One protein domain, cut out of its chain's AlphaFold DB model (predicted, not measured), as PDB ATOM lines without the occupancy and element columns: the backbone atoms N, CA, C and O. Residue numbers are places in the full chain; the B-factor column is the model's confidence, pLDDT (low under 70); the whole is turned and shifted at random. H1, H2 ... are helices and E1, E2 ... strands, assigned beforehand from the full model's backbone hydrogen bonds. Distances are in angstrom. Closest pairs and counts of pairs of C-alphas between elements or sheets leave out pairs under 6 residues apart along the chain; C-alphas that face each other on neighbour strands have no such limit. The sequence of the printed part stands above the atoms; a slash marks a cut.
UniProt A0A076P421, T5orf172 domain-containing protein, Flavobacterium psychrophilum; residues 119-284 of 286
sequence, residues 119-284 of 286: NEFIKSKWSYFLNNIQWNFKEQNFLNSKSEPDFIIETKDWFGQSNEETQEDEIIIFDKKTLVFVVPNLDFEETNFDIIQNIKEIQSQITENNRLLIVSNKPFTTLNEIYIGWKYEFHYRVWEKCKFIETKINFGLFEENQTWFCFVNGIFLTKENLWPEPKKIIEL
ATOM      1  N   ASN A 119     157.625 137.174 226.730       79.88
ATOM      2  CA  ASN A 119     158.340 138.245 226.034       79.88
ATOM      3  C   ASN A 119     159.680 137.743 225.473       79.88
ATOM      4  O   ASN A 119     160.048 138.113 224.367       79.88
ATOM      5  N   GLU A 120     160.385 136.878 226.205       82.06
ATOM      6  CA  GLU A 120     161.670 136.306 225.789       82.06
ATOM      7  C   GLU A 120     161.541 135.440 224.527       82.06
ATOM      8  O   GLU A 120     162.306 135.612 223.579       82.06
ATOM      9  N   PHE A 121     160.525 134.574 224.462       84.31
ATOM     10  CA  PHE A 121     160.284 133.752 223.276       84.31
ATOM     11  C   PHE A 121     159.935 134.602 222.048       84.31
ATOM     12  O   PHE A 121     160.446 134.362 220.955       84.31
ATOM     13  N   ILE A 122     159.095 135.626 222.220       85.75
ATOM     14  CA  ILE A 122     158.698 136.510 221.116       85.75
ATOM     15  C   ILE A 122     159.885 137.357 220.641       85.75
ATOM     16  O   ILE A 122     160.078 137.505 219.435       85.75
ATOM     17  N   LYS A 123     160.731 137.852 221.554       87.38
ATOM     18  CA  LYS A 123     161.991 138.522 221.195       87.38
ATOM     19  C   LYS A 123     162.910 137.595 220.402       87.38
ATOM     20  O   LYS A 123     163.412 137.995 219.359       87.38
ATOM     21  N   SER A 124     163.069 136.343 220.833       86.88
ATOM     22  CA  SER A 124     163.867 135.352 220.101       86.88
ATOM     23  C   SER A 124     163.329 135.102 218.685       86.88
ATOM     24  O   SER A 124     164.113 135.029 217.740       86.88
ATOM     25  N   LYS A 125     162.001 135.063 218.500       88.81
ATOM     26  CA  LYS A 125     161.393 134.983 217.162       88.81
ATOM     27  C   LYS A 125     161.706 136.196 216.290       88.81
ATOM     28  O   LYS A 125     162.067 136.017 215.130       88.81
ATOM     29  N   TRP A 126     161.607 137.408 216.836       89.38
ATOM     30  CA  TRP A 126     161.979 138.622 216.106       89.38
ATOM     31  C   TRP A 126     163.455 138.640 215.728       89.38
ATOM     32  O   TRP A 126     163.765 138.889 214.570       89.38
ATOM     33  N   SER A 127     164.350 138.301 216.654       89.19
ATOM     34  CA  SER A 127     165.779 138.136 216.372       89.19
ATOM     35  C   SER A 127     166.019 137.171 215.206       89.19
ATOM     36  O   SER A 127     166.706 137.508 214.240       89.19
ATOM     37  N   TYR A 128     165.406 135.984 215.250       88.94
ATOM     38  CA  TYR A 128     165.546 134.982 214.195       88.94
ATOM     39  C   TYR A 128     165.040 135.498 212.842       88.94
ATOM     40  O   TYR A 128     165.727 135.370 211.827       88.94
ATOM     41  N   PHE A 129     163.873 136.143 212.833       89.12
ATOM     42  CA  PHE A 129     163.303 136.744 211.633       89.12
ATOM     43  C   PHE A 129     164.215 137.830 211.040       89.12
ATOM     44  O   PHE A 129     164.522 137.777 209.850       89.12
ATOM     45  N   LEU A 130     164.691 138.773 211.863       87.44
ATOM     46  CA  LEU A 130     165.575 139.869 211.449       87.44
ATOM     47  C   LEU A 130     166.920 139.359 210.900       87.44
ATOM     48  O   LEU A 130     167.433 139.903 209.920       87.44
ATOM     49  N   ASN A 131     167.460 138.282 211.480       85.56
ATOM     50  CA  ASN A 131     168.661 137.609 210.982       85.56
ATOM     51  C   ASN A 131     168.435 136.976 209.602       85.56
ATOM     52  O   ASN A 131     169.266 137.134 208.708       85.56
ATOM     53  N   ASN A 132     167.306 136.290 209.401       85.38
ATOM     54  CA  ASN A 132     167.001 135.613 208.137       85.38
ATOM     55  C   ASN A 132     166.818 136.582 206.965       85.38
ATOM     56  O   ASN A 132     167.186 136.257 205.839       85.38
ATOM     57  N   ILE A 133     166.281 137.776 207.224       83.94
ATOM     58  CA  ILE A 133     166.149 138.840 206.216       83.94
ATOM     59  C   ILE A 133     167.422 139.693 206.072       83.94
ATOM     60  O   ILE A 133     167.435 140.642 205.290       83.94
ATOM     61  N   GLN A 134     168.493 139.344 206.798       82.75
ATOM     62  CA  GLN A 134     169.826 139.952 206.726       82.75
ATOM     63  C   GLN A 134     169.865 141.451 207.047       82.75
ATOM     64  O   GLN A 134     170.653 142.203 206.470       82.75
ATOM     65  N   TRP A 135     169.022 141.911 207.966       85.06
ATOM     66  CA  TRP A 135     169.100 143.297 208.418       85.06
ATOM     67  C   TRP A 135     170.276 143.504 209.370       85.06
ATOM     68  O   TRP A 135     170.653 142.614 210.126       85.06
ATOM     69  N   ASN A 136     170.852 144.706 209.353       84.62
ATOM     70  CA  ASN A 136     171.896 145.084 210.298       84.62
ATOM     71  C   ASN A 136     171.253 145.561 211.607       84.62
ATOM     72  O   ASN A 136     170.777 146.698 211.694       84.62
ATOM     73  N   PHE A 137     171.218 144.687 212.613       87.06
ATOM     74  CA  PHE A 137     170.640 144.998 213.917       87.06
ATOM     75  C   PHE A 137     171.528 144.548 215.076       87.06
ATOM     76  O   PHE A 137     172.364 143.652 214.954       87.06
ATOM     77  N   LYS A 138     171.327 145.189 216.228       87.31
ATOM     78  CA  LYS A 138     171.926 144.808 217.509       87.31
ATOM     79  C   LYS A 138     170.825 144.488 218.508       87.31
ATOM     80  O   LYS A 138     169.962 145.330 218.758       87.31
ATOM     81  N   GLU A 139     170.877 143.287 219.072       84.06
ATOM     82  CA  GLU A 139     170.032 142.884 220.196       84.06
ATOM     83  C   GLU A 139     170.508 143.547 221.482       84.06
ATOM     84  O   GLU A 139     171.711 143.620 221.747       84.06
ATOM     85  N   GLN A 140     169.560 143.999 222.294       79.62
ATOM     86  CA  GLN A 140     169.843 144.512 223.624       79.62
ATOM     87  C   GLN A 140     169.520 143.435 224.663       79.62
ATOM     88  O   GLN A 140     168.365 143.116 224.939       79.62
ATOM     89  N   ASN A 141     170.567 142.850 225.247       58.97
ATOM     90  CA  ASN A 141     170.441 141.863 226.317       58.97
ATOM     91  C   ASN A 141     170.335 142.581 227.662       58.97
ATOM     92  O   ASN A 141     171.361 142.832 228.295       58.97
ATOM     93  N   PHE A 142     169.122 142.886 228.131       54.69
ATOM     94  CA  PHE A 142     168.962 143.485 229.456       54.69
ATOM     95  C   PHE A 142     168.014 142.733 230.373       54.69
ATOM     96  O   PHE A 142     166.885 142.378 230.042       54.69
ATOM     97  N   LEU A 143     168.534 142.534 231.582       47.75
ATOM     98  CA  LEU A 143     167.921 141.786 232.656       47.75
ATOM     99  C   LEU A 143     166.808 142.538 233.389       47.75
ATOM    100  O   LEU A 143     166.168 141.856 234.169       47.75
ATOM    101  N   ASN A 144     166.565 143.855 233.220       47.31
ATOM    102  CA  ASN A 144     165.512 144.563 233.990       47.31
ATOM    103  C   ASN A 144     165.286 146.068 233.663       47.31
ATOM    104  O   ASN A 144     165.149 146.876 234.580       47.31
ATOM    105  N   SER A 145     165.185 146.499 232.401       49.94
ATOM    106  CA  SER A 145     164.683 147.861 232.112       49.94
ATOM    107  C   SER A 145     163.515 147.797 231.117       49.94
ATOM    108  O   SER A 145     163.604 147.153 230.078       49.94
ATOM    109  N   LYS A 146     162.362 148.389 231.469       56.88
ATOM    110  CA  LYS A 146     161.176 148.501 230.584       56.88
ATOM    111  C   LYS A 146     161.325 149.614 229.532       56.88
ATOM    112  O   LYS A 146     160.406 149.848 228.756       56.88
ATOM    113  N   SER A 147     162.451 150.314 229.563       64.44
ATOM    114  CA  SER A 147     162.673 151.635 228.974       64.44
ATOM    115  C   SER A 147     163.739 151.636 227.873       64.44
ATOM    116  O   SER A 147     164.023 152.670 227.283       64.44
ATOM    117  N   GLU A 148     164.336 150.485 227.574       76.62
ATOM    118  CA  GLU A 148     165.317 150.347 226.497       76.62
ATOM    119  C   GLU A 148     164.737 149.538 225.334       76.62
ATOM    120  O   GLU A 148     163.917 148.643 225.559       76.62
ATOM    121  N   PRO A 149     165.137 149.850 224.088       85.69
ATOM    122  CA  PRO A 149     164.682 149.111 222.918       85.69
ATOM    123  C   PRO A 149     165.206 147.679 222.941       85.69
ATOM    124  O   PRO A 149     166.339 147.435 223.344       85.69
ATOM    125  N   ASP A 150     164.409 146.746 222.431       87.50
ATOM    126  CA  ASP A 150     164.799 145.341 222.283       87.50
ATOM    127  C   ASP A 150     165.819 145.149 221.159       87.50
ATOM    128  O   ASP A 150     166.755 144.354 221.281       87.50
ATOM    129  N   PHE A 151     165.665 145.917 220.077       90.06
ATOM    130  CA  PHE A 151     166.599 145.927 218.957       90.06
ATOM    131  C   PHE A 151     166.919 147.352 218.526       90.06
ATOM    132  O   PHE A 151     166.069 148.243 218.566       90.06
ATOM    133  N   ILE A 152     168.141 147.556 218.047       91.06
ATOM    134  CA  ILE A 152     168.522 148.762 217.312       91.06
ATOM    135  C   ILE A 152     168.872 148.341 215.892       91.06
ATOM    136  O   ILE A 152     169.805 147.563 215.703       91.06
ATOM    137  N   ILE A 153     168.127 148.850 214.915       90.50
ATOM    138  CA  ILE A 153     168.353 148.608 213.487       90.50
ATOM    139  C   ILE A 153     169.022 149.847 212.891       90.50
ATOM    140  O   ILE A 153     168.545 150.970 213.083       90.50
ATOM    141  N   GLU A 154     170.111 149.647 212.152       91.06
ATOM    142  CA  GLU A 154     170.718 150.710 211.349       91.06
ATOM    143  C   GLU A 154     169.862 150.919 210.091       91.06
ATOM    144  O   GLU A 154     169.654 150.001 209.297       91.06
ATOM    145  N   THR A 155     169.317 152.121 209.934       90.38
ATOM    146  CA  THR A 155     168.392 152.494 208.854       90.38
ATOM    147  C   THR A 155     168.825 153.809 208.211       90.38
ATOM    148  O   THR A 155     169.824 154.413 208.591       90.38
ATOM    149  N   LYS A 156     168.074 154.261 207.216       89.81
ATOM    150  CA  LYS A 156     168.272 155.503 206.483       89.81
ATOM    151  C   LYS A 156     167.071 156.423 206.666       89.81
ATOM    152  O   LYS A 156     165.998 156.008 207.120       89.81
ATOM    153  N   ASP A 157     167.254 157.676 206.312       88.12
ATOM    154  CA  ASP A 157     166.191 158.665 206.202       88.12
ATOM    155  C   ASP A 157     166.569 159.701 205.140       88.12
ATOM    156  O   ASP A 157     167.701 159.678 204.645       88.12
ATOM    157  N   TRP A 158     165.631 160.561 204.754       87.31
ATOM    158  CA  TRP A 158     165.868 161.549 203.704       87.31
ATOM    159  C   TRP A 158     165.178 162.885 203.977       87.31
ATOM    160  O   TRP A 158     164.170 162.948 204.677       87.31
ATOM    161  N   PHE A 159     165.715 163.959 203.405       84.75
ATOM    162  CA  PHE A 159     165.017 165.238 203.279       84.75
ATOM    163  C   PHE A 159     165.354 165.892 201.937       84.75
ATOM    164  O   PHE A 159     166.413 165.637 201.358       84.75
ATOM    165  N   GLY A 160     164.425 166.702 201.430       81.62
ATOM    166  CA  GLY A 160     164.649 167.548 200.261       81.62
ATOM    167  C   GLY A 160     165.206 168.903 200.683       81.62
ATOM    168  O   GLY A 160     164.722 169.494 201.650       81.62
ATOM    169  N   GLN A 161     166.210 169.392 199.965       77.38
ATOM    170  CA  GLN A 161     166.759 170.730 200.124       77.38
ATOM    171  C   GLN A 161     166.699 171.453 198.779       77.38
ATOM    172  O   GLN A 161     167.254 170.979 197.793       77.38
ATOM    173  N   SER A 162     166.048 172.616 198.743       72.38
ATOM    174  CA  SER A 162     166.059 173.478 197.564       72.38
ATOM    175  C   SER A 162     167.383 174.233 197.503       72.38
ATOM    176  O   SER A 162     167.718 174.969 198.438       72.38
ATOM    177  N   ASN A 163     168.128 174.082 196.416       70.81
ATOM    178  CA  ASN A 163     169.322 174.879 196.188       70.81
ATOM    179  C   ASN A 163     168.916 176.267 195.658       70.81
ATOM    180  O   ASN A 163     168.368 176.396 194.563       70.81
ATOM    181  N   GLU A 164     169.166 177.316 196.450       70.06
ATOM    182  CA  GLU A 164     168.788 178.699 196.111       70.06
ATOM    183  C   GLU A 164     169.496 179.223 194.847       70.06
ATOM    184  O   GLU A 164     168.964 180.107 194.176       70.06
ATOM    185  N   GLU A 165     170.662 178.670 194.492       70.12
ATOM    186  CA  GLU A 165     171.443 179.097 193.326       70.12
ATOM    187  C   GLU A 165     171.021 178.388 192.031       70.12
ATOM    188  O   GLU A 165     171.010 179.015 190.969       70.12
ATOM    189  N   THR A 166     170.661 177.102 192.093       73.81
ATOM    190  CA  THR A 166     170.317 176.301 190.901       73.81
ATOM    191  C   THR A 166     168.814 176.118 190.688       73.81
ATOM    192  O   THR A 166     168.414 175.712 189.601       73.81
ATOM    193  N   GLN A 167     167.977 176.441 191.686       66.81
ATOM    194  CA  GLN A 167     166.541 176.112 191.730       66.81
ATOM    195  C   GLN A 167     166.240 174.609 191.577       66.81
ATOM    196  O   GLN A 167     165.113 174.234 191.253       66.81
ATOM    197  N   GLU A 168     167.229 173.745 191.809       71.31
ATOM    198  CA  GLU A 168     167.056 172.293 191.798       71.31
ATOM    199  C   GLU A 168     166.814 171.777 193.222       71.31
ATOM    200  O   GLU A 168     167.443 172.229 194.185       71.31
ATOM    201  N   ASP A 169     165.891 170.825 193.350       75.62
ATOM    202  CA  ASP A 169     165.661 170.098 194.595       75.62
ATOM    203  C   ASP A 169     166.686 168.964 194.711       75.62
ATOM    204  O   ASP A 169     166.673 168.005 193.933       75.62
ATOM    205  N   GLU A 170     167.566 169.049 195.704       82.25
ATOM    206  CA  GLU A 170     168.501 167.982 196.044       82.25
ATOM    207  C   GLU A 170     167.908 167.083 197.131       82.25
ATOM    208  O   GLU A 170     167.364 167.547 198.136       82.25
ATOM    209  N   ILE A 171     168.027 165.766 196.947       84.88
ATOM    210  CA  ILE A 171     167.618 164.782 197.951       84.88
ATOM    211  C   ILE A 171     168.850 164.301 198.705       84.88
ATOM    212  O   ILE A 171     169.758 163.706 198.121       84.88
ATOM    213  N   ILE A 172     168.842 164.486 200.022       86.88
ATOM    214  CA  ILE A 172     169.913 164.032 200.905       86.88
ATOM    215  C   ILE A 172     169.432 162.797 201.660       86.88
ATOM    216  O   ILE A 172     168.408 162.841 202.338       86.88
ATOM    217  N   ILE A 173     170.191 161.702 201.561       88.69
ATOM    218  CA  ILE A 173     169.955 160.453 202.298       88.69
ATOM    219  C   ILE A 173     171.028 160.310 203.376       88.69
ATOM    220  O   ILE A 173     172.220 160.406 203.088       88.69
ATOM    221  N   PHE A 174     170.618 160.038 204.612       88.94
ATOM    222  CA  PHE A 174     171.513 159.954 205.766       88.94
ATOM    223  C   PHE A 174     171.191 158.750 206.660       88.94
ATOM    224  O   PHE A 174     170.136 158.127 206.536       88.94
ATOM    225  N   ASP A 175     172.128 158.393 207.542       90.62
ATOM    226  CA  ASP A 175     171.966 157.304 208.509       90.62
ATOM    227  C   ASP A 175     171.040 157.695 209.663       90.62
ATOM    228  O   ASP A 175     171.141 158.784 210.228       90.62
ATOM    229  N   LYS A 176     170.170 156.767 210.060       89.62
ATOM    230  CA  LYS A 176     169.240 156.919 211.179       89.62
ATOM    231  C   LYS A 176     169.115 155.612 211.940       89.62
ATOM    232  O   LYS A 176     169.037 154.537 211.349       89.62
ATOM    233  N   LYS A 177     169.014 155.682 213.262       91.19
ATOM    234  CA  LYS A 177     168.780 154.490 214.084       91.19
ATOM    235  C   LYS A 177     167.296 154.263 214.282       91.19
ATOM    236  O   LYS A 177     166.580 155.187 214.660       91.19
ATOM    237  N   THR A 178     166.852 153.029 214.073       90.88
ATOM    238  CA  THR A 178     165.496 152.595 214.404       90.88
ATOM    239  C   THR A 178     165.524 151.787 215.697       90.88
ATOM    240  O   THR A 178     166.147 150.730 215.768       90.88
ATOM    241  N   LEU A 179     164.862 152.305 216.725       91.38
ATOM    242  CA  LEU A 179     164.676 151.679 218.029       91.38
ATOM    243  C   LEU A 179     163.418 150.814 217.969       91.38
ATOM    244  O   LEU A 179     162.329 151.330 217.716       91.38
ATOM    245  N   VAL A 180     163.575 149.511 218.184       90.88
ATOM    246  CA  VAL A 180     162.491 148.533 218.067       90.88
ATOM    247  C   VAL A 180     162.101 148.012 219.436       90.88
ATOM    248  O   VAL A 180     162.951 147.501 220.162       90.88
ATOM    249  N   PHE A 181     160.814 148.081 219.757       89.38
ATOM    250  CA  PHE A 181     160.246 147.505 220.974       89.38
ATOM    251  C   PHE A 181     159.253 146.404 220.620       89.38
ATOM    252  O   PHE A 181     158.332 146.600 219.827       89.38
ATOM    253  N   VAL A 182     159.423 145.239 221.231       88.25
ATOM    254  CA  VAL A 182     158.519 144.103 221.123       88.25
ATOM    255  C   VAL A 182     157.424 144.262 222.169       88.25
ATOM    256  O   VAL A 182     157.666 144.210 223.375       88.25
ATOM    257  N   VAL A 183     156.188 144.407 221.700       85.75
ATOM    258  CA  VAL A 183     154.986 144.562 222.521       85.75
ATOM    259  C   VAL A 183     154.030 143.397 222.216       85.75
ATOM    260  O   VAL A 183     153.128 143.533 221.395       85.75
ATOM    261  N   PRO A 184     154.196 142.228 222.869       76.06
ATOM    262  CA  PRO A 184     153.483 140.986 222.541       76.06
ATOM    263  C   PRO A 184     151.957 141.048 222.468       76.06
ATOM    264  O   PRO A 184     151.348 140.283 221.727       76.06
ATOM    265  N   ASN A 185     151.340 141.917 223.267       75.62
ATOM    266  CA  ASN A 185     149.886 141.984 223.427       75.62
ATOM    267  C   ASN A 185     149.257 143.132 222.628       75.62
ATOM    268  O   ASN A 185     148.153 143.562 222.950       75.62
ATOM    269  N   LEU A 186     149.972 143.668 221.640       77.81
ATOM    270  CA  LEU A 186     149.488 144.775 220.832       77.81
ATOM    271  C   LEU A 186     148.602 144.252 219.698       77.81
ATOM    272  O   LEU A 186     149.086 143.530 218.820       77.81
ATOM    273  N   ASP A 187     147.315 144.593 219.721       73.69
ATOM    274  CA  ASP A 187     146.401 144.272 218.624       73.69
ATOM    275  C   ASP A 187     146.735 145.124 217.392       73.69
ATOM    276  O   ASP A 187     147.086 146.295 217.519       73.69
ATOM    277  N   PHE A 188     146.621 144.547 216.195       72.69
ATOM    278  CA  PHE A 188     146.834 145.274 214.947       72.69
ATOM    279  C   PHE A 188     145.786 146.352 214.677       72.69
ATOM    280  O   PHE A 188     146.058 147.340 213.990       72.69
ATOM    281  N   GLU A 189     144.573 146.127 215.175       74.38
ATOM    282  CA  GLU A 189     143.467 147.074 215.043       74.38
ATOM    283  C   GLU A 189     143.531 148.192 216.084       74.38
ATOM    284  O   GLU A 189     142.809 149.185 215.967       74.38
ATOM    285  N   GLU A 190     144.430 148.076 217.066       72.31
ATOM    286  CA  GLU A 190     144.667 149.138 218.025       72.31
ATOM    287  C   GLU A 190     145.196 150.371 217.294       72.31
ATOM    288  O   GLU A 190     146.201 150.345 216.580       72.31
ATOM    289  N   THR A 191     144.468 151.465 217.456       66.31
ATOM    290  CA  THR A 191     144.798 152.765 216.867       66.31
ATOM    291  C   THR A 191     144.957 153.830 217.941       66.31
ATOM    292  O   THR A 191     145.476 154.905 217.653       66.31
ATOM    293  N   ASN A 192     144.574 153.531 219.191       69.81
ATOM    294  CA  ASN A 192     144.623 154.467 220.301       69.81
ATOM    295  C   ASN A 192     145.775 154.144 221.263       69.81
ATOM    296  O   ASN A 192     145.598 153.863 222.451       69.81
ATOM    297  N   PHE A 193     146.995 154.224 220.733       75.25
ATOM    298  CA  PHE A 193     148.223 154.030 221.509       75.25
ATOM    299  C   PHE A 193     148.378 155.046 222.651       75.25
ATOM    300  O   PHE A 193     149.067 154.762 223.629       75.25
ATOM    301  N   ASP A 194     147.663 156.175 222.592       65.62
ATOM    302  CA  ASP A 194     147.574 157.155 223.677       65.62
ATOM    303  C   ASP A 194     146.869 156.615 224.932       65.62
ATOM    304  O   ASP A 194     146.858 157.275 225.970       65.62
ATOM    305  N   ILE A 195     146.285 155.422 224.907       59.75
ATOM    306  CA  ILE A 195     145.727 154.787 226.111       59.75
ATOM    307  C   ILE A 195     146.722 153.779 226.711       59.75
ATOM    308  O   ILE A 195     146.623 153.405 227.881       59.75
ATOM    309  N   ILE A 196     147.747 153.389 225.953       76.19
ATOM    310  CA  ILE A 196     148.675 152.329 226.329       76.19
ATOM    311  C   ILE A 196     149.859 152.924 227.100       76.19
ATOM    312  O   ILE A 196     150.829 153.426 226.534       76.19
ATOM    313  N   GLN A 197     149.782 152.851 228.431       74.38
ATOM    314  CA  GLN A 197     150.732 153.503 229.341       74.38
ATOM    315  C   GLN A 197     152.202 153.122 229.089       74.38
ATOM    316  O   GLN A 197     153.066 153.995 229.091       74.38
ATOM    317  N   ASN A 198     152.500 151.849 228.820       75.56
ATOM    318  CA  ASN A 198     153.869 151.416 228.514       75.56
ATOM    319  C   ASN A 198     154.384 151.994 227.187       75.56
ATOM    320  O   ASN A 198     155.575 152.254 227.067       75.56
ATOM    321  N   ILE A 199     153.509 152.224 226.203       81.38
ATOM    322  CA  ILE A 199     153.898 152.850 224.932       81.38
ATOM    323  C   ILE A 199     154.176 154.341 225.141       81.38
ATOM    324  O   ILE A 199     155.164 154.843 224.614       81.38
ATOM    325  N   LYS A 200     153.389 155.031 225.975       79.50
ATOM    326  CA  LYS A 200     153.681 156.423 226.363       79.50
ATOM    327  C   LYS A 200     155.025 156.576 227.059       79.50
ATOM    328  O   LYS A 200     155.761 157.517 226.768       79.50
ATOM    329  N   GLU A 201     155.345 155.664 227.976       79.75
ATOM    330  CA  GLU A 201     156.642 155.651 228.655       79.75
ATOM    331  C   GLU A 201     157.782 155.523 227.635       79.75
ATOM    332  O   GLU A 201     158.693 156.350 227.656       79.75
ATOM    333  N   ILE A 202     157.674 154.586 226.684       81.00
ATOM    334  CA  ILE A 202     158.634 154.419 225.579       81.00
ATOM    335  C   ILE A 202     158.741 155.701 224.739       81.00
ATOM    336  O   ILE A 202     159.837 156.206 224.504       81.00
ATOM    337  N   GLN A 203     157.611 156.264 224.310       79.00
ATOM    338  CA  GLN A 203     157.558 157.459 223.465       79.00
ATOM    339  C   GLN A 203     158.205 158.676 224.140       79.00
ATOM    340  O   GLN A 203     158.909 159.440 223.486       79.00
ATOM    341  N   SER A 204     158.010 158.843 225.452       76.44
ATOM    342  CA  SER A 204     158.566 159.967 226.219       76.44
ATOM    343  C   SER A 204     160.095 159.953 226.347       76.44
ATOM    344  O   SER A 204     160.691 160.967 226.700       76.44
ATOM    345  N   GLN A 205     160.730 158.814 226.065       69.25
ATOM    346  CA  GLN A 205     162.168 158.601 226.244       69.25
ATOM    347  C   GLN A 205     162.965 158.760 224.943       69.25
ATOM    348  O   GLN A 205     164.195 158.699 224.965       69.25
ATOM    349  N   ILE A 206     162.290 158.958 223.807       73.38
ATOM    350  CA  ILE A 206     162.908 158.934 222.480       73.38
ATOM    351  C   ILE A 206     162.847 160.323 221.842       73.38
ATOM    352  O   ILE A 206     161.854 161.039 221.935       73.38
ATOM    353  N   THR A 207     163.942 160.700 221.184       72.62
ATOM    354  CA  THR A 207     164.108 161.969 220.462       72.62
ATOM    355  C   THR A 207     163.920 161.786 218.956       72.62
ATOM    356  O   THR A 207     164.217 160.706 218.446       72.62
ATOM    357  N   GLU A 208     163.601 162.863 218.231       71.00
ATOM    358  CA  GLU A 208     163.460 162.897 216.757       71.00
ATOM    359  C   GLU A 208     164.679 162.358 215.980       71.00
ATOM    360  O   GLU A 208     164.548 161.883 214.849       71.00
ATOM    361  N   ASN A 209     165.862 162.364 216.606       81.12
ATOM    362  CA  ASN A 209     167.089 161.795 216.045       81.12
ATOM    363  C   ASN A 209     166.991 160.284 215.765       81.12
ATOM    364  O   ASN A 209     167.740 159.765 214.940       81.12
ATOM    365  N   ASN A 210     166.082 159.574 216.436       85.50
ATOM    366  CA  ASN A 210     165.878 158.139 216.267       85.50
ATOM    367  C   ASN A 210     164.459 157.855 215.760       85.50
ATOM    368  O   ASN A 210     163.502 158.541 216.108       85.50
ATOM    369  N   ARG A 211     164.307 156.797 214.962       88.75
ATOM    370  CA  ARG A 211     163.004 156.274 214.536       88.75
ATOM    371  C   ARG A 211     162.494 155.288 215.586       88.75
ATOM    372  O   ARG A 211     163.242 154.416 216.012       88.75
ATOM    373  N   LEU A 212     161.235 155.408 215.997       89.81
ATOM    374  CA  LEU A 212     160.595 154.473 216.927       89.81
ATOM    375  C   LEU A 212     159.712 153.497 216.151       89.81
ATOM    376  O   LEU A 212     158.818 153.926 215.425       89.81
ATOM    377  N   LEU A 213     159.962 152.200 216.330       90.12
ATOM    378  CA  LEU A 213     159.181 151.097 215.785       90.12
ATOM    379  C   LEU A 213     158.710 150.191 216.930       90.12
ATOM    380  O   LEU A 213     159.507 149.751 217.756       90.12
ATOM    381  N   ILE A 214     157.424 149.872 216.971       89.56
ATOM    382  CA  ILE A 214     156.871 148.860 217.875       89.56
ATOM    383  C   ILE A 214     156.379 147.680 217.051       89.56
ATOM    384  O   ILE A 214     155.705 147.869 216.041       89.56
ATOM    385  N   VAL A 215     156.713 146.464 217.466       89.00
ATOM    386  CA  VAL A 215     156.324 145.220 216.790       89.00
ATOM    387  C   VAL A 215     155.538 144.327 217.747       89.00
ATOM    388  O   VAL A 215     155.807 144.314 218.946       89.00
ATOM    389  N   SER A 216     154.544 143.595 217.242       86.25
ATOM    390  CA  SER A 216     153.683 142.741 218.080       86.25
ATOM    391  C   SER A 216     154.224 141.309 218.200       86.25
ATOM    392  O   SER A 216     155.396 141.041 217.948       86.25
ATOM    393  N   ASN A 217     153.385 140.352 218.590       83.69
ATOM    394  CA  ASN A 217     153.713 138.930 218.664       83.69
ATOM    395  C   ASN A 217     154.060 138.280 217.317       83.69
ATOM    396  O   ASN A 217     154.653 137.202 217.317       83.69
ATOM    397  N   LYS A 218     153.658 138.876 216.190       84.75
ATOM    398  CA  LYS A 218     153.952 138.411 214.830       84.75
ATOM    399  C   LYS A 218     153.740 139.532 213.804       84.75
ATOM    400  O   LYS A 218     152.990 140.465 214.091       84.75
ATOM    401  N   PRO A 219     154.308 139.408 212.593       85.00
ATOM    402  CA  PRO A 219     153.882 140.182 211.439       85.00
ATOM    403  C   PRO A 219     152.394 139.961 211.136       85.00
ATOM    404  O   PRO A 219     151.856 138.858 211.276       85.00
ATOM    405  N   PHE A 220     151.743 141.019 210.679       82.88
ATOM    406  CA  PHE A 220     150.344 141.055 210.288       82.88
ATOM    407  C   PHE A 220     150.233 141.064 208.771       82.88
ATOM    408  O   PHE A 220     150.971 141.775 208.096       82.88
ATOM    409  N   THR A 221     149.292 140.298 208.225       78.69
ATOM    410  CA  THR A 221     149.068 140.243 206.777       78.69
ATOM    411  C   THR A 221     147.628 140.581 206.439       78.69
ATOM    412  O   THR A 221     146.708 139.988 207.001       78.69
ATOM    413  N   THR A 222     147.439 141.489 205.489       75.25
ATOM    414  CA  THR A 222     146.161 141.718 204.803       75.25
ATOM    415  C   THR A 222     146.175 140.965 203.466       75.25
ATOM    416  O   THR A 222     147.090 140.181 203.212       75.25
ATOM    417  N   LEU A 223     145.163 141.158 202.610       70.56
ATOM    418  CA  LEU A 223     145.037 140.429 201.338       70.56
ATOM    419  C   LEU A 223     146.331 140.459 200.502       70.56
ATOM    420  O   LEU A 223     146.735 139.410 200.006       70.56
ATOM    421  N   ASN A 224     146.999 141.617 200.412       72.75
ATOM    422  CA  ASN A 224     148.204 141.806 199.592       72.75
ATOM    423  C   ASN A 224     149.354 142.522 200.318       72.75
ATOM    424  O   ASN A 224     150.350 142.866 199.686       72.75
ATOM    425  N   GLU A 225     149.237 142.799 201.616       77.56
ATOM    426  CA  GLU A 225     150.217 143.618 202.331       77.56
ATOM    427  C   GLU A 225     150.644 142.953 203.622       77.56
ATOM    428  O   GLU A 225     149.916 142.161 204.221       77.56
ATOM    429  N   ILE A 226     151.855 143.293 204.043       82.38
ATOM    430  CA  ILE A 226     152.461 142.768 205.252       82.38
ATOM    431  C   ILE A 226     152.917 143.954 206.064       82.38
ATOM    432  O   ILE A 226     153.521 144.885 205.540       82.38
ATOM    433  N   TYR A 227     152.636 143.898 207.350       85.06
ATOM    434  CA  TYR A 227     153.046 144.884 208.318       85.06
ATOM    435  C   TYR A 227     153.785 144.164 209.425       85.06
ATOM    436  O   TYR A 227     153.359 143.106 209.881       85.06
ATOM    437  N   ILE A 228     154.893 144.730 209.874       84.69
ATOM    438  CA  ILE A 228     155.622 144.170 211.019       84.69
ATOM    439  C   ILE A 228     155.258 144.872 212.329       84.69
ATOM    440  O   ILE A 228     155.529 144.340 213.401       84.69
ATOM    441  N   GLY A 229     154.620 146.045 212.251       88.62
ATOM    442  CA  GLY A 229     154.299 146.849 213.418       88.62
ATOM    443  C   GLY A 229     153.924 148.290 213.080       88.62
ATOM    444  O   GLY A 229     153.406 148.560 211.995       88.62
ATOM    445  N   TRP A 230     154.217 149.205 214.004       88.81
ATOM    446  CA  TRP A 230     153.883 150.622 213.905       88.81
ATOM    447  C   TRP A 230     155.096 151.499 214.144       88.81
ATOM    448  O   TRP A 230     155.888 151.260 215.052       88.81
ATOM    449  N   LYS A 231     155.210 152.541 213.339       89.12
ATOM    450  CA  LYS A 231     156.226 153.576 213.429       89.12
ATOM    451  C   LYS A 231     155.589 154.824 214.033       89.12
ATOM    452  O   LYS A 231     154.482 155.184 213.642       89.12
ATOM    453  N   TYR A 232     156.269 155.483 214.963       87.88
ATOM    454  CA  TYR A 232     155.791 156.759 215.496       87.88
ATOM    455  C   TYR A 232     156.308 157.926 214.653       87.88
ATOM    456  O   TYR A 232     157.517 158.040 214.438       87.88
ATOM    457  N   GLU A 233     155.399 158.794 214.215       86.38
ATOM    458  CA  GLU A 233     155.725 160.033 213.522       86.38
ATOM    459  C   GLU A 233     155.758 161.221 214.468       86.38
ATOM    460  O   GLU A 233     154.730 161.663 214.979       86.38
ATOM    461  N   PHE A 234     156.952 161.778 214.674       81.81
ATOM    462  CA  PHE A 234     157.163 162.859 215.637       81.81
ATOM    463  C   PHE A 234     156.523 164.177 215.203       81.81
ATOM    464  O   PHE A 234     155.964 164.881 216.047       81.81
ATOM    465  N   HIS A 235     156.551 164.484 213.901       81.25
ATOM    466  CA  HIS A 235     156.020 165.739 213.369       81.25
ATOM    467  C   HIS A 235     154.502 165.841 213.563       81.25
ATOM    468  O   HIS A 235     153.995 166.838 214.074       81.25
ATOM    469  N   TYR A 236     153.781 164.772 213.214       83.00
ATOM    470  CA  TYR A 236     152.321 164.709 213.322       83.00
ATOM    471  C   TYR A 236     151.834 164.152 214.663       83.00
ATOM    472  O   TYR A 236     150.658 164.288 214.989       83.00
ATOM    473  N   ARG A 237     152.734 163.555 215.453       83.06
ATOM    474  CA  ARG A 237     152.447 162.860 216.716       83.06
ATOM    475  C   ARG A 237     151.432 161.729 216.560       83.06
ATOM    476  O   ARG A 237     150.522 161.588 217.372       83.06
ATOM    477  N   VAL A 238     151.590 160.925 215.511       84.69
ATOM    478  CA  VAL A 238     150.695 159.803 215.189       84.69
ATOM    479  C   VAL A 238     151.471 158.504 215.022       84.69
ATOM    480  O   VAL A 238     152.661 158.510 214.721       84.69
ATOM    481  N   TRP A 239     150.790 157.378 215.208       85.75
ATOM    482  CA  TRP A 239     151.329 156.061 214.888       85.75
ATOM    483  C   TRP A 239     150.870 155.627 213.501       85.75
ATOM    484  O   TRP A 239     149.678 155.631 213.201       85.75
ATOM    485  N   GLU A 240     151.817 155.194 212.680       86.19
ATOM    486  CA  GLU A 240     151.576 154.726 211.320       86.19
ATOM    487  C   GLU A 240     151.951 153.257 211.185       86.19
ATOM    488  O   GLU A 240     152.931 152.786 211.762       86.19
ATOM    489  N   LYS A 241     151.189 152.510 210.387       86.06
ATOM    490  CA  LYS A 241     151.504 151.109 210.106       86.06
ATOM    491  C   LYS A 241     152.778 151.027 209.268       86.06
ATOM    492  O   LYS A 241     152.875 151.637 208.209       86.06
ATOM    493  N   CYS A 242     153.739 150.233 209.724       85.38
ATOM    494  CA  CYS A 242     155.009 150.046 209.040       85.38
ATOM    495  C   CYS A 242     154.914 148.850 208.091       85.38
ATOM    496  O   CYS A 242     154.846 147.692 208.528       85.38
ATOM    497  N   LYS A 243     154.858 149.141 206.790       83.19
ATOM    498  CA  LYS A 243     154.681 148.132 205.747       83.19
ATOM    499  C   LYS A 243     156.014 147.454 205.445       83.19
ATOM    500  O   LYS A 243     157.056 148.098 205.375       83.19
ATOM    501  N   PHE A 244     155.969 146.146 205.262       82.81
ATOM    502  CA  PHE A 244     157.102 145.285 204.962       82.81
ATOM    503  C   PHE A 244     156.954 144.745 203.544       82.81
ATOM    504  O   PHE A 244     155.916 144.177 203.200       82.81
ATOM    505  N   ILE A 245     157.967 144.955 202.706       76.88
ATOM    506  CA  ILE A 245     157.888 144.615 201.280       76.88
ATOM    507  C   ILE A 245     159.204 143.988 200.828       76.88
ATOM    508  O   ILE A 245     160.291 144.386 201.252       76.88
ATOM    509  N   GLU A 246     159.090 142.996 199.954       75.44
ATOM    510  CA  GLU A 246     160.203 142.418 199.213       75.44
ATOM    511  C   GLU A 246     160.497 143.290 197.985       75.44
ATOM    512  O   GLU A 246     159.606 143.612 197.199       75.44
ATOM    513  N   THR A 247     161.753 143.705 197.831       68.06
ATOM    514  CA  THR A 247     162.228 144.497 196.690       68.06
ATOM    515  C   THR A 247     163.235 143.695 195.872       68.06
ATOM    516  O   THR A 247     163.747 142.675 196.324       68.06
ATOM    517  N   LYS A 248     163.607 144.204 194.688       66.25
ATOM    518  CA  LYS A 248     164.654 143.601 193.840       66.25
ATOM    519  C   LYS A 248     166.021 143.473 194.529       66.25
ATOM    520  O   LYS A 248     166.843 142.695 194.061       66.25
ATOM    521  N   ILE A 249     166.283 144.277 195.563       64.31
ATOM    522  CA  ILE A 249     167.594 144.356 196.218       64.31
ATOM    523  C   ILE A 249     167.593 143.578 197.543       64.31
ATOM    524  O   ILE A 249     168.583 142.913 197.821       64.31
ATOM    525  N   ASN A 250     166.501 143.623 198.323       74.31
ATOM    526  CA  ASN A 250     166.217 142.763 199.490       74.31
ATOM    527  C   ASN A 250     164.828 143.100 200.095       74.31
ATOM    528  O   ASN A 250     164.039 143.834 199.497       74.31
ATOM    529  N   PHE A 251     164.543 142.660 201.318       79.12
ATOM    530  CA  PHE A 251     163.436 143.143 202.145       79.12
ATOM    531  C   PHE A 251     163.658 144.571 202.652       79.12
ATOM    532  O   PHE A 251     164.783 144.978 202.943       79.12
ATOM    533  N   GLY A 252     162.570 145.321 202.797       78.25
ATOM    534  CA  GLY A 252     162.597 146.691 203.288       78.25
ATOM    535  C   GLY A 252     161.382 147.055 204.127       78.25
ATOM    536  O   GLY A 252     160.387 146.327 204.168       78.25
ATOM    537  N   LEU A 253     161.472 148.221 204.759       78.38
ATOM    538  CA  LEU A 253     160.365 148.853 205.460       78.38
ATOM    539  C   LEU A 253     159.963 150.152 204.787       78.38
ATOM    540  O   LEU A 253     160.815 150.893 204.292       78.38
ATOM    541  N   PHE A 254     158.654 150.378 204.775       76.88
ATOM    542  CA  PHE A 254     158.002 151.321 203.887       76.88
ATOM    543  C   PHE A 254     156.990 152.184 204.616       76.88
ATOM    544  O   PHE A 254     156.265 151.723 205.504       76.88
ATOM    545  N   GLU A 255     156.932 153.424 204.155       66.94
ATOM    546  CA  GLU A 255     155.954 154.433 204.534       66.94
ATOM    547  C   GLU A 255     155.048 154.680 203.329       66.94
ATOM    548  O   GLU A 255     155.527 154.810 202.202       66.94
ATOM    549  N   GLU A 256     153.737 154.721 203.549       55.84
ATOM    550  CA  GLU A 256     152.750 154.985 202.496       55.84
ATOM    551  C   GLU A 256     152.468 156.488 202.371       55.84
ATOM    552  O   GLU A 256     151.335 156.928 202.197       55.84
ATOM    553  N   ASN A 257     153.528 157.286 202.459       57.06
ATOM    554  CA  ASN A 257     153.475 158.707 202.149       57.06
ATOM    555  C   ASN A 257     153.823 158.864 200.658       57.06
ATOM    556  O   ASN A 257     154.375 157.948 200.048       57.06
ATOM    557  N   GLN A 258     153.446 159.983 200.026       49.91
ATOM    558  CA  GLN A 258     153.463 160.180 198.557       49.91
ATOM    559  C   GLN A 258     154.806 159.842 197.862       49.91
ATOM    560  O   GLN A 258     154.840 159.649 196.648       49.91
ATOM    561  N   THR A 259     155.888 159.715 198.632       63.22
ATOM    562  CA  THR A 259     157.232 159.324 198.212       63.22
ATOM    563  C   THR A 259     157.586 157.959 198.813       63.22
ATOM    564  O   THR A 259     157.766 157.819 200.021       63.22
ATOM    565  N   TRP A 260     157.686 156.923 197.985       74.75
ATOM    566  CA  TRP A 260     157.920 155.564 198.476       74.75
ATOM    567  C   TRP A 260     159.392 155.344 198.797       74.75
ATOM    568  O   TRP A 260     160.191 155.108 197.893       74.75
ATOM    569  N   PHE A 261     159.763 155.398 200.073       82.94
ATOM    570  CA  PHE A 261     161.149 155.246 200.510       82.94
ATOM    571  C   PHE A 261     161.348 153.964 201.326       82.94
ATOM    572  O   PHE A 261     160.649 153.717 202.308       82.94
ATOM    573  N   CYS A 262     162.321 153.146 200.922       85.19
ATOM    574  CA  CYS A 262     162.788 152.005 201.698       85.19
ATOM    575  C   CYS A 262     163.851 152.476 202.685       85.19
ATOM    576  O   CYS A 262     165.013 152.652 202.308       85.19
ATOM    577  N   PHE A 263     163.495 152.619 203.956       85.56
ATOM    578  CA  PHE A 263     164.446 153.123 204.944       85.56
ATOM    579  C   PHE A 263     165.472 152.086 205.413       85.56
ATOM    580  O   PHE A 263     166.426 152.448 206.086       85.56
ATOM    581  N   VAL A 264     165.343 150.809 205.057       85.31
ATOM    582  CA  VAL A 264     166.417 149.827 205.307       85.31
ATOM    583  C   VAL A 264     167.515 149.951 204.249       85.31
ATOM    584  O   VAL A 264     168.698 149.930 204.574       85.31
ATOM    585  N   ASN A 265     167.124 150.143 202.987       83.06
ATOM    586  CA  ASN A 265     168.051 150.134 201.852       83.06
ATOM    587  C   ASN A 265     168.455 151.544 201.387       83.06
ATOM    588  O   ASN A 265     169.398 151.673 200.615       83.06
ATOM    589  N   GLY A 266     167.758 152.593 201.834       85.12
ATOM    590  CA  GLY A 266     168.020 153.978 201.436       85.12
ATOM    591  C   GLY A 266     167.688 154.261 199.974       85.12
ATOM    592  O   GLY A 266     168.476 154.902 199.288       85.12
ATOM    593  N   ILE A 267     166.564 153.743 199.472       84.44
ATOM    594  CA  ILE A 267     166.177 153.868 198.058       84.44
ATOM    595  C   ILE A 267     164.720 154.291 197.910       84.44
ATOM    596  O   ILE A 267     163.861 153.853 198.675       84.44
ATOM    597  N   PHE A 268     164.437 155.077 196.874       83.81
ATOM    598  CA  PHE A 268     163.073 155.338 196.433       83.81
ATOM    599  C   PHE A 268     162.579 154.212 195.524       83.81
ATOM    600  O   PHE A 268     163.335 153.689 194.703       83.81
ATOM    601  N   LEU A 269     161.315 153.829 195.673       76.12
ATOM    602  CA  LEU A 269     160.672 152.778 194.890       76.12
ATOM    603  C   LEU A 269     159.552 153.327 194.005       76.12
ATOM    604  O   LEU A 269     158.944 154.349 194.305       76.12
ATOM    605  N   THR A 270     159.223 152.589 192.944       74.62
ATOM    606  CA  THR A 270     158.018 152.810 192.131       74.62
ATOM    607  C   THR A 270     157.038 151.638 192.267       74.62
ATOM    608  O   THR A 270     157.377 150.591 192.828       74.62
ATOM    609  N   LYS A 271     155.806 151.787 191.741       69.44
ATOM    610  CA  LYS A 271     154.711 150.778 191.801       69.44
ATOM    611  C   LYS A 271     155.106 149.400 191.324       69.44
ATOM    612  O   LYS A 271     154.659 148.403 191.878       69.44
ATOM    613  N   GLU A 272     156.002 149.360 190.363       65.38
ATOM    614  CA  GLU A 272     156.492 148.145 189.733       65.38
ATOM    615  C   GLU A 272     157.526 147.404 190.596       65.38
ATOM    616  O   GLU A 272     157.814 146.236 190.348       65.38
ATOM    617  N   ASN A 273     158.087 148.056 191.619       63.69
ATOM    618  CA  ASN A 273     159.021 147.444 192.561       63.69
ATOM    619  C   ASN A 273     158.332 146.751 193.746       63.69
ATOM    620  O   ASN A 273     159.027 146.109 194.532       63.69
ATOM    621  N   LEU A 274     157.009 146.883 193.893       66.06
ATOM    622  CA  LEU A 274     156.258 146.266 194.985       66.06
ATOM    623  C   LEU A 274     155.800 144.865 194.574       66.06
ATOM    624  O   LEU A 274     154.795 144.715 193.882       66.06
ATOM    625  N   TRP A 275     156.519 143.837 195.024       64.06
ATOM    626  CA  TRP A 275     156.142 142.438 194.806       64.06
ATOM    627  C   TRP A 275     155.983 141.705 196.142       64.06
ATOM    628  O   TRP A 275     156.827 140.894 196.513       64.06
ATOM    629  N   PRO A 276     154.938 142.003 196.933       62.72
ATOM    630  CA  PRO A 276     154.710 141.245 198.151       62.72
ATOM    631  C   PRO A 276     154.329 139.806 197.777       62.72
ATOM    632  O   PRO A 276     153.308 139.574 197.132       62.72
ATOM    633  N   GLU A 277     155.117 138.828 198.228       66.75
ATOM    634  CA  GLU A 277     154.696 137.426 198.315       66.75
ATOM    635  C   GLU A 277     154.430 137.059 199.784       66.75
ATOM    636  O   GLU A 277     155.305 136.509 200.463       66.75
ATOM    637  N   PRO A 278     153.211 137.311 200.312       66.69
ATOM    638  CA  PRO A 278     152.911 137.114 201.729       66.69
ATOM    639  C   PRO A 278     153.207 135.714 202.253       66.69
ATOM    640  O   PRO A 278     153.584 135.552 203.410       66.69
ATOM    641  N   LYS A 279     153.092 134.696 201.394       68.12
ATOM    642  CA  LYS A 279     153.369 133.305 201.762       68.12
ATOM    643  C   LYS A 279     154.833 133.084 202.154       68.12
ATOM    644  O   LYS A 279     155.064 132.512 203.214       68.12
ATOM    645  N   LYS A 280     155.795 133.582 201.367       69.44
ATOM    646  CA  LYS A 280     157.234 133.449 201.665       69.44
ATOM    647  C   LYS A 280     157.611 134.166 202.959       69.44
ATOM    648  O   LYS A 280     158.380 133.655 203.762       69.44
ATOM    649  N   ILE A 281     157.023 135.334 203.198       69.50
ATOM    650  CA  ILE A 281     157.351 136.162 204.365       69.50
ATOM    651  C   ILE A 281     156.759 135.577 205.654       69.50
ATOM    652  O   ILE A 281     157.415 135.576 206.693       69.50
ATOM    653  N   ILE A 282     155.557 134.998 205.588       72.62
ATOM    654  CA  ILE A 282     155.000 134.228 206.708       72.62
ATOM    655  C   ILE A 282     155.848 132.978 206.989       72.62
ATOM    656  O   ILE A 282     156.007 132.611 208.151       72.62
ATOM    657  N   GLU A 283     156.380 132.310 205.961       77.94
ATOM    658  CA  GLU A 283     157.292 131.170 206.143       77.94
ATOM    659  C   GLU A 283     158.593 131.572 206.841       77.94
ATOM    660  O   GLU A 283     159.026 130.849 207.731       77.94
ATOM    661  N   LEU A 284     159.156 132.745 206.530       75.62
ATOM    662  CA  LEU A 284     160.342 133.276 207.218       75.62
ATOM    663  C   LEU A 284     160.106 133.560 208.714       75.62
ATOM    664  O   LEU A 284     161.062 133.559 209.487       75.62
TER     665      LEU A 284
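Overview. This is residues 119 to 284 of the 286 residues of the protein "T5orf172 domain-containing protein" of Flavobacterium psychrophilum (UniProt A0A076P421). One strongly twisted sheet of seven strands, curled like part of a barrel, wraps round helix H1, and the hairpin of E2 and E3 reaches out from it as a long two-stranded arm with its tip at residues 163 to 168. The short helix H3 sits beside the strands at the end of the printed part, on the same face of the sheet as H1, while H2 only grazes the sheet. The printed part has 166 residues, with the named elements H1 E1 E2 E3 H2 E4 E5 E6 E7 H3 along the chain; the sheet is mixed, in the order E1 E2 E3 E4 E5 E6 E7, and the class is mixed, helices and strands. The whole is compact, with a radius of gyration of the C-alphas of 16.4 A and spans of 54 by 37 by 29 A.

Arrangement. H1, residues 119 to 132, is on the sheet, which curls round it. E1, residues 137 to 139, E2, residues 151 to 162, and E3, residues 169 to 182, form a meander, each strand the antiparallel neighbour of the one before; N 138 and O 152 are 2.9 A apart, and N 155 and O 176 are 2.8 A apart, within hydrogen-bond range. The closest C-alphas of H1 and E3 are those of Lys 123 and Val 182, 6.6 A. H2, residues 197 to 204, only grazes the sheet with residues 199 to 203. E4, residues 210 to 221, is parallel to E3, with N 211 and O 177 2.8 A apart; E3, H2 and E4 form a strand-helix-strand unit, two parallel neighbour strands with a helix between, and its crossover is right-handed. E4 bends by 93 degrees at residue 217. E5, residues 226 to 233, E6, residues 238 to 246, and E7, residues 251 to 254, continue from E4 as a second meander, with N 214 and O 230 at 2.8 A, N 231 and O 240 at 2.8 A, and N 254 and O 243 at 2.8 A. H3, residues 278 to 284, is on the same face as H1, making two layers, helices on one face of a sheet; its height over the sheet is 8.1 A. H1 and H3 are close but not clearly touching, the closest C-alphas being those of Phe 129 and Leu 284, 6.3 A. In H1, H2 and H3 every O i to N i+4 pair is within hydrogen-bond range.

Along the chain. H1 begins at C-alpha 119, (158.340, 138.245, 226.034), and is 20.1 A long. E2 is 34.9 A, E3 37.8 A, E4 26.3 A and E6 25.5 A long. H3 ends at C-alpha 284, (160.342, 133.276, 207.218).

Size, cuts and confidence. The C-alphas of Phe 121 and Glu 165 are the two farthest apart, 55.5 A. The printed part has no cut. The links E1 to E2, E3 to H2 and E7 to H3 are long. The mean pLDDT of the printed part is 78.6; 32 residues are under 70, among them residues 141 to 147 and 271 to 281.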